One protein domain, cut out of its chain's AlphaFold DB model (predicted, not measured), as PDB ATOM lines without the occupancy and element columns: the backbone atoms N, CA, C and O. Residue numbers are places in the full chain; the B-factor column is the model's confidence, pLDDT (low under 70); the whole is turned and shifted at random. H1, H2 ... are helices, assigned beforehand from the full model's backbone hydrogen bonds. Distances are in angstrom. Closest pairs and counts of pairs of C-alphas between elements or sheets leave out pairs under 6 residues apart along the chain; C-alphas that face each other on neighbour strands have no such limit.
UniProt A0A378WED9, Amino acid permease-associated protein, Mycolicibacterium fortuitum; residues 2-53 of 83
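This is residues 2 to 53 of the 83 residues of the protein "Amino acid permease-associated protein" of Mycolicibacterium fortuitum (UniProt A0A378WED9). Two long helices, H1 and H3, make an open V: they come near each other where H1 ends and H3 begins, and their far ends spread apart. The closed end of the V is a loop that swings out beyond it, with the short helix H2 on its way back to H3. The printed part has 52 residues with three named helices in the order H1, H2, H3 and no named strand, and its class is all helix. It is only just loose, close to extended, with a radius of gyration of the C-alphas of 14.4 A, and it is flat, spanning 44 by 30 by 8 A.

H1, residues 2 to 18, and H3, residues 33 to 52, are close but not clearly touching; their closest C-alphas, those of Ile 16 and Leu 35, are 7.3 A apart. Their lines stand at a steep tilt of 43 degrees, and they run opposite ways. H2, residues 28 to 31, is apart from H1. H2 and H3 are close but not clearly touching, with their closest C-alphas, those of Tyr 29 and Leu 36, 7.8 A apart. In H1 and H3 every O i to N i+4 pair is within hydrogen-bond range; H2 is too short for such a pair, and its one O i to N i+3 pair is within range.

H1 begins at C-alpha 2, at (-32.652, -16.682, 25.647), and measures 24.5 A from first to last C-alpha. H2 measures 5.0 A and begins at C-alpha 28, at (-1.698, -3.003, 16.672). H3 measures 27.7 A and ends at C-alpha 52, at (-30.956, -1.577, -0.343).

The two C-alphas farthest apart, those of Glu 25 and Arg 53, are 43.9 A apart. Residues 2 to 14 of H1, residues 24 to 29, and residues 36 to 53, of which 36 to 52 belong to H3, stand free. The link from H1 to H2 is short and that from H2 to H3 is tight. The printed part has no cut. Its mean pLDDT is 87.5, and residue 53 is under 70.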
ATOM      1  N   LEU A   2     -33.793 -17.150  24.837       91.94
ATOM      2  CA  LEU A   2     -32.652 -16.682  25.647       91.94
ATOM      3  C   LEU A   2     -31.389 -17.547  25.469       91.94
ATOM      4  O   LEU A   2     -30.293 -17.020  25.336       91.94
ATOM      5  N   VAL A   3     -31.562 -18.871  25.388       92.75
ATOM      6  CA  VAL A   3     -30.463 -19.826  25.171       92.75
ATOM      7  C   VAL A   3     -29.787 -19.620  23.809       92.75
ATOM      8  O   VAL A   3     -28.567 -19.593  23.734       92.75
ATOM      9  N   ASN A   4     -30.566 -19.393  22.744       94.00
ATOM     10  CA  ASN A   4     -30.038 -19.125  21.400       94.00
ATOM     11  C   ASN A   4     -29.256 -17.808  21.359       94.00
ATOM     12  O   ASN A   4     -28.192 -17.742  20.751       94.00
ATOM     13  N   LEU A   5     -29.763 -16.770  22.034       94.25
ATOM     14  CA  LEU A   5     -29.060 -15.494  22.151       94.25
ATOM     15  C   LEU A   5     -27.750 -15.655  22.935       94.25
ATOM     16  O   LEU A   5     -26.717 -15.150  22.506       94.25
ATOM     17  N   GLY A   6     -27.773 -16.411  24.035       96.00
ATOM     18  CA  GLY A   6     -26.573 -16.749  24.799       96.00
ATOM     19  C   GLY A   6     -25.543 -17.520  23.969       96.00
ATOM     20  O   GLY A   6     -24.363 -17.186  24.006       96.00
ATOM     21  N   ALA A   7     -25.986 -18.491  23.167       93.38
ATOM     22  CA  ALA A   7     -25.117 -19.255  22.273       93.38
ATOM     23  C   ALA A   7     -24.466 -18.364  21.203       93.38
ATOM     24  O   ALA A   7     -23.267 -18.482  20.954       93.38
ATOM     25  N   LEU A   8     -25.228 -17.434  20.617       90.31
ATOM     26  CA  LEU A   8     -24.704 -16.465  19.655       90.31
ATOM     27  C   LEU A   8     -23.649 -15.556  20.296       90.31
ATOM     28  O   LEU A   8     -22.554 -15.408  19.757       90.31
ATOM     29  N   ILE A   9     -23.959 -14.982  21.461       95.44
ATOM     30  CA  ILE A   9     -23.038 -14.104  22.194       95.44
ATOM     31  C   ILE A   9     -21.753 -14.857  22.548       95.44
ATOM     32  O   ILE A   9     -20.658 -14.340  22.327       95.44
ATOM     33  N   TYR A  10     -21.871 -16.087  23.054       93.75
ATOM     34  CA  TYR A  10     -20.717 -16.910  23.404       93.75
ATOM     35  C   TYR A  10     -19.854 -17.245  22.182       93.75
ATOM     36  O   TYR A  10     -18.633 -17.117  22.249       93.75
ATOM     37  N   GLY A  11     -20.469 -17.608  21.052       90.19
ATOM     38  CA  GLY A  11     -19.745 -17.875  19.808       90.19
ATOM     39  C   GLY A  11     -18.939 -16.664  19.332       90.19
ATOM     40  O   GLY A  11     -17.757 -16.795  19.016       90.19
ATOM     41  N   VAL A  12     -19.537 -15.469  19.363       91.19
ATOM     42  CA  VAL A  12     -18.837 -14.218  19.020       91.19
ATOM     43  C   VAL A  12     -17.692 -13.937  19.998       91.19
ATOM     44  O   VAL A  12     -16.583 -13.617  19.572       91.19
ATOM     45  N   ALA A  13     -17.919 -14.105  21.303       90.75
ATOM     46  CA  ALA A  13     -16.882 -13.907  22.314       90.75
ATOM     47  C   ALA A  13     -15.702 -14.883  22.146       90.75
ATOM     48  O   ALA A  13     -14.548 -14.486  22.314       90.75
ATOM     49  N   ALA A  14     -15.969 -16.135  21.765       90.69
ATOM     50  CA  ALA A  14     -14.935 -17.127  21.485       90.69
ATOM     51  C   ALA A  14     -14.075 -16.739  20.269       90.69
ATOM     52  O   ALA A  14     -12.851 -16.847  20.329       90.69
ATOM     53  N   ILE A  15     -14.693 -16.225  19.199       88.00
ATOM     54  CA  ILE A  15     -13.968 -15.717  18.022       88.00
ATOM     55  C   ILE A  15     -13.044 -14.561  18.427       88.00
ATOM     56  O   ILE A  15     -11.861 -14.574  18.093       88.00
ATOM     57  N   ILE A  16     -13.553 -13.601  19.206       89.06
ATOM     58  CA  ILE A  16     -12.757 -12.462  19.692       89.06
ATOM     59  C   ILE A  16     -11.574 -12.936  20.542       89.06
ATOM     60  O   ILE A  16     -10.469 -12.417  20.399       89.06
ATOM     61  N   ASN A  17     -11.787 -13.936  21.400       89.25
ATOM     62  CA  ASN A  17     -10.734 -14.501  22.238       89.25
ATOM     63  C   ASN A  17      -9.603 -15.135  21.409       89.25
ATOM     64  O   ASN A  17      -8.432 -14.936  21.718       89.25
ATOM     65  N   ILE A  18      -9.942 -15.856  20.335       85.62
ATOM     66  CA  ILE A  18      -8.948 -16.464  19.437       85.62
ATOM     67  C   ILE A  18      -8.151 -15.392  18.689       85.62
ATOM     68  O   ILE A  18      -6.941 -15.535  18.528       85.62
ATOM     69  N   CYS A  19      -8.806 -14.313  18.262       84.12
ATOM     70  CA  CYS A  19      -8.154 -13.194  17.583       84.12
ATOM     71  C   CYS A  19      -7.334 -12.294  18.522       84.12
ATOM     72  O   CYS A  19      -6.784 -11.292  18.070       84.12
ATOM     73  N   TRP A  20      -7.268 -12.607  19.818       82.75
ATOM     74  CA  TRP A  20      -6.537 -11.798  20.781       82.75
ATOM     75  C   TRP A  20      -5.027 -11.828  20.503       82.75
ATOM     76  O   TRP A  20      -4.447 -12.912  20.355       82.75
ATOM     77  N   PRO A  21      -4.353 -10.670  20.475       78.94
ATOM     78  CA  PRO A  21      -2.958 -10.600  20.086       78.94
ATOM     79  C   PRO A  21      -2.052 -11.256  21.115       78.94
ATOM     80  O   PRO A  21      -2.167 -11.040  22.323       78.94
ATOM     81  N   ARG A  22      -1.103 -12.043  20.612       74.12
ATOM     82  CA  ARG A  22      -0.068 -12.703  21.421       74.12
ATOM     83  C   ARG A  22       1.330 -12.132  21.183       74.12
ATOM     84  O   ARG A  22       2.262 -12.522  21.876       74.12
ATOM     85  N   THR A  23       1.469 -11.199  20.243       75.56
ATOM     86  CA  THR A  23       2.739 -10.597  19.818       75.56
ATOM     87  C   THR A  23       2.716  -9.079  20.029       75.56
ATOM     88  O   THR A  23       2.294  -8.341  19.139       75.56
ATOM     89  N   PRO A  24       3.156  -8.579  21.198       70.50
ATOM     90  CA  PRO A  24       3.074  -7.155  21.534       70.50
ATOM     91  C   PRO A  24       4.026  -6.252  20.724       70.50
ATOM     92  O   PRO A  24       3.865  -5.039  20.752       70.50
ATOM     93  N   GLU A  25       4.994  -6.822  20.001       78.12
ATOM     94  CA  GLU A  25       5.974  -6.080  19.189       78.12
ATOM     95  C   GLU A  25       5.452  -5.690  17.796       78.12
ATOM     96  O   GLU A  25       5.996  -4.792  17.156       78.12
ATOM     97  N   ALA A  26       4.390  -6.349  17.320       79.75
ATOM     98  CA  ALA A  26       3.783  -6.044  16.030       79.75
ATOM     99  C   ALA A  26       2.854  -4.816  16.127       79.75
ATOM    100  O   ALA A  26       2.208  -4.607  17.162       79.75
ATOM    101  N   PRO A  27       2.726  -4.015  15.050       83.69
ATOM    102  CA  PRO A  27       1.757  -2.930  15.001       83.69
ATOM    103  C   PRO A  27       0.347  -3.416  15.357       83.69
ATOM    104  O   PRO A  27      -0.099  -4.477  14.920       83.69
ATOM    105  N   TRP A  28      -0.381  -2.625  16.145       82.06
ATOM    106  CA  TRP A  28      -1.698  -3.003  16.672       82.06
ATOM    107  C   TRP A  28      -2.693  -3.398  15.569       82.06
ATOM    108  O   TRP A  28      -3.473  -4.325  15.755       82.06
ATOM    109  N   TYR A  29      -2.656  -2.731  14.413       81.38
ATOM    110  CA  TYR A  29      -3.573  -3.023  13.311       81.38
ATOM    111  C   TYR A  29      -3.319  -4.400  12.707       81.38
ATOM    112  O   TYR A  29      -4.267  -5.028  12.264       81.38
ATOM    113  N   ASP A  30      -2.073  -4.872  12.723       81.31
ATOM    114  CA  ASP A  30      -1.684  -6.184  12.210       81.31
ATOM    115  C   ASP A  30      -2.163  -7.277  13.175       81.31
ATOM    116  O   ASP A  30      -2.834  -8.237  12.806       81.31
ATOM    117  N   ASN A  31      -1.968  -7.018  14.469       83.62
ATOM    118  CA  ASN A  31      -2.458  -7.822  15.584       83.62
ATOM    119  C   ASN A  31      -3.993  -7.977  15.622       83.62
ATOM    120  O   ASN A  31      -4.497  -9.005  16.070       83.62
ATOM    121  N   TYR A  32      -4.737  -6.975  15.150       86.69
ATOM    122  CA  TYR A  32      -6.204  -6.968  15.146       86.69
ATOM    123  C   TYR A  32      -6.813  -6.987  13.740       86.69
ATOM    124  O   TYR A  32      -8.018  -6.755  13.598       86.69
ATOM    125  N   ILE A  33      -6.025  -7.277  12.697       87.75
ATOM    126  CA  ILE A  33      -6.475  -7.112  11.309       87.75
ATOM    127  C   ILE A  33      -7.718  -7.949  11.008       87.75
ATOM    128  O   ILE A  33      -8.642  -7.483  10.347       87.75
ATOM    129  N   VAL A  34      -7.796  -9.149  11.583       87.38
ATOM    130  CA  VAL A  34      -8.937 -10.054  11.423       87.38
ATOM    131  C   VAL A  34     -10.211  -9.462  12.032       87.38
ATOM    132  O   VAL A  34     -11.252  -9.459  11.375       87.38
ATOM    133  N   LEU A  35     -10.143  -8.915  13.252       87.44
ATOM    134  CA  LEU A  35     -11.303  -8.293  13.902       87.44
ATOM    135  C   LEU A  35     -11.735  -7.016  13.182       87.44
ATOM    136  O   LEU A  35     -12.930  -6.804  12.978       87.44
ATOM    137  N   LEU A  36     -10.774  -6.197  12.751       88.88
ATOM    138  CA  LEU A  36     -11.046  -4.975  11.998       88.88
ATOM    139  C   LEU A  36     -11.735  -5.284  10.668       88.88
ATOM    140  O   LEU A  36     -12.797  -4.730  10.388       88.88
ATOM    141  N   MET A  37     -11.179  -6.196   9.870       91.31
ATOM    142  CA  MET A  37     -11.749  -6.547   8.568       91.31
ATOM    143  C   MET A  37     -13.100  -7.247   8.708       91.31
ATOM    144  O   MET A  37     -14.022  -6.938   7.957       91.31
ATOM    145  N   SER A  38     -13.261  -8.133   9.696       89.94
ATOM    146  CA  SER A  38     -14.554  -8.762   9.985       89.94
ATOM    147  C   SER A  38     -15.617  -7.719  10.340       89.94
ATOM    148  O   SER A  38     -16.700  -7.725   9.752       89.94
ATOM    149  N   GLY A  39     -15.292  -6.772  11.225       92.81
ATOM    150  CA  GLY A  39     -16.189  -5.677  11.590       92.81
ATOM    151  C   GLY A  39     -16.560  -4.794  10.399       92.81
ATOM    152  O   GLY A  39     -17.732  -4.456  10.235       92.81
ATOM    153  N   ILE A  40     -15.595  -4.480   9.529       95.25
ATOM    154  CA  ILE A  40     -15.831  -3.715   8.297       95.25
ATOM    155  C   ILE A  40     -16.784  -4.474   7.367       95.25
ATOM    156  O   ILE A  40     -17.787  -3.907   6.946       95.25
ATOM    157  N   VAL A  41     -16.526  -5.751   7.071       94.44
ATOM    158  CA  VAL A  41     -17.364  -6.549   6.156       94.44
ATOM    159  C   VAL A  41     -18.787  -6.701   6.691       94.44
ATOM    160  O   VAL A  41     -19.746  -6.493   5.947       94.44
ATOM    161  N   ILE A  42     -18.940  -7.013   7.981       93.19
ATOM    162  CA  ILE A  42     -20.258  -7.117   8.625       93.19
ATOM    163  C   ILE A  42     -20.964  -5.758   8.593       93.19
ATOM    164  O   ILE A  42     -22.134  -5.685   8.224       93.19
ATOM    165  N   GLY A  43     -20.251  -4.678   8.923       93.88
ATOM    166  CA  GLY A  43     -20.775  -3.317   8.879       93.88
ATOM    167  C   GLY A  43     -21.252  -2.922   7.485       93.88
ATOM    168  O   GLY A  43     -22.361  -2.415   7.349       93.88
ATOM    169  N   LEU A  44     -20.471  -3.220   6.442       95.50
ATOM    170  CA  LEU A  44     -20.859  -2.990   5.051       95.50
ATOM    171  C   LEU A  44     -22.060  -3.846   4.643       95.50
ATOM    172  O   LEU A  44     -22.948  -3.337   3.968       95.50
ATOM    173  N   GLY A  45     -22.120  -5.114   5.054       90.69
ATOM    174  CA  GLY A  45     -23.261  -5.989   4.777       90.69
ATOM    175  C   GLY A  45     -24.553  -5.479   5.420       90.69
ATOM    176  O   GLY A  45     -25.592  -5.412   4.764       90.69
ATOM    177  N   LEU A  46     -24.483  -5.047   6.682       91.25
ATOM    178  CA  LEU A  46     -25.614  -4.447   7.392       91.25
ATOM    179  C   LEU A  46     -26.006  -3.094   6.791       91.25
ATOM    180  O   LEU A  46     -27.192  -2.827   6.610       91.25
ATOM    181  N   LEU A  47     -25.024  -2.263   6.436       91.62
ATOM    182  CA  LEU A  47     -25.247  -0.990   5.754       91.62
ATOM    183  C   LEU A  47     -25.925  -1.207   4.398       91.62
ATOM    184  O   LEU A  47     -26.909  -0.540   4.087       91.62
ATOM    185  N   TYR A  48     -25.448  -2.180   3.622       87.94
ATOM    186  CA  TYR A  48     -26.061  -2.589   2.365       87.94
ATOM    187  C   TYR A  48     -27.507  -3.030   2.585       87.94
ATOM    188  O   TYR A  48     -28.398  -2.532   1.905       87.94
ATOM    189  N   MET A  49     -27.776  -3.893   3.569       87.38
ATOM    190  CA  MET A  49     -29.142  -4.320   3.889       87.38
ATOM    191  C   MET A  49     -30.044  -3.148   4.300       87.38
ATOM    192  O   MET A  49     -31.215  -3.112   3.912       87.38
ATOM    193  N   ALA A  50     -29.509  -2.186   5.055       86.31
ATOM    194  CA  ALA A  50     -30.239  -1.002   5.496       86.31
ATOM    195  C   ALA A  50     -30.589  -0.067   4.328       86.31
ATOM    196  O   ALA A  50     -31.720   0.419   4.261       86.31
ATOM    197  N   ILE A  51     -29.648   0.152   3.405       87.88
ATOM    198  CA  ILE A  51     -29.827   1.029   2.239       87.88
ATOM    199  C   ILE A  51     -30.693   0.353   1.175       87.88
ATOM    200  O   ILE A  51     -31.649   0.944   0.682       87.88
ATOM    201  N   VAL A  52     -30.371  -0.890   0.819       81.56
ATOM    202  CA  VAL A  52     -30.956  -1.577  -0.343       81.56
ATOM    203  C   VAL A  52     -32.323  -2.186  -0.037       81.56
ATOM    204  O   VAL A  52     -33.000  -2.629  -0.958       81.56
ATOM    205  N   ARG A  53     -32.791  -2.157   1.222       67.94
ATOM    206  CA  ARG A  53     -34.142  -2.603   1.613       67.94
ATOM    207  C   ARG A  53     -34.512  -3.907   0.890       67.94
ATOM    208  O   ARG A  53     -35.513  -3.999   0.194       67.94
TER     209      ARG A  53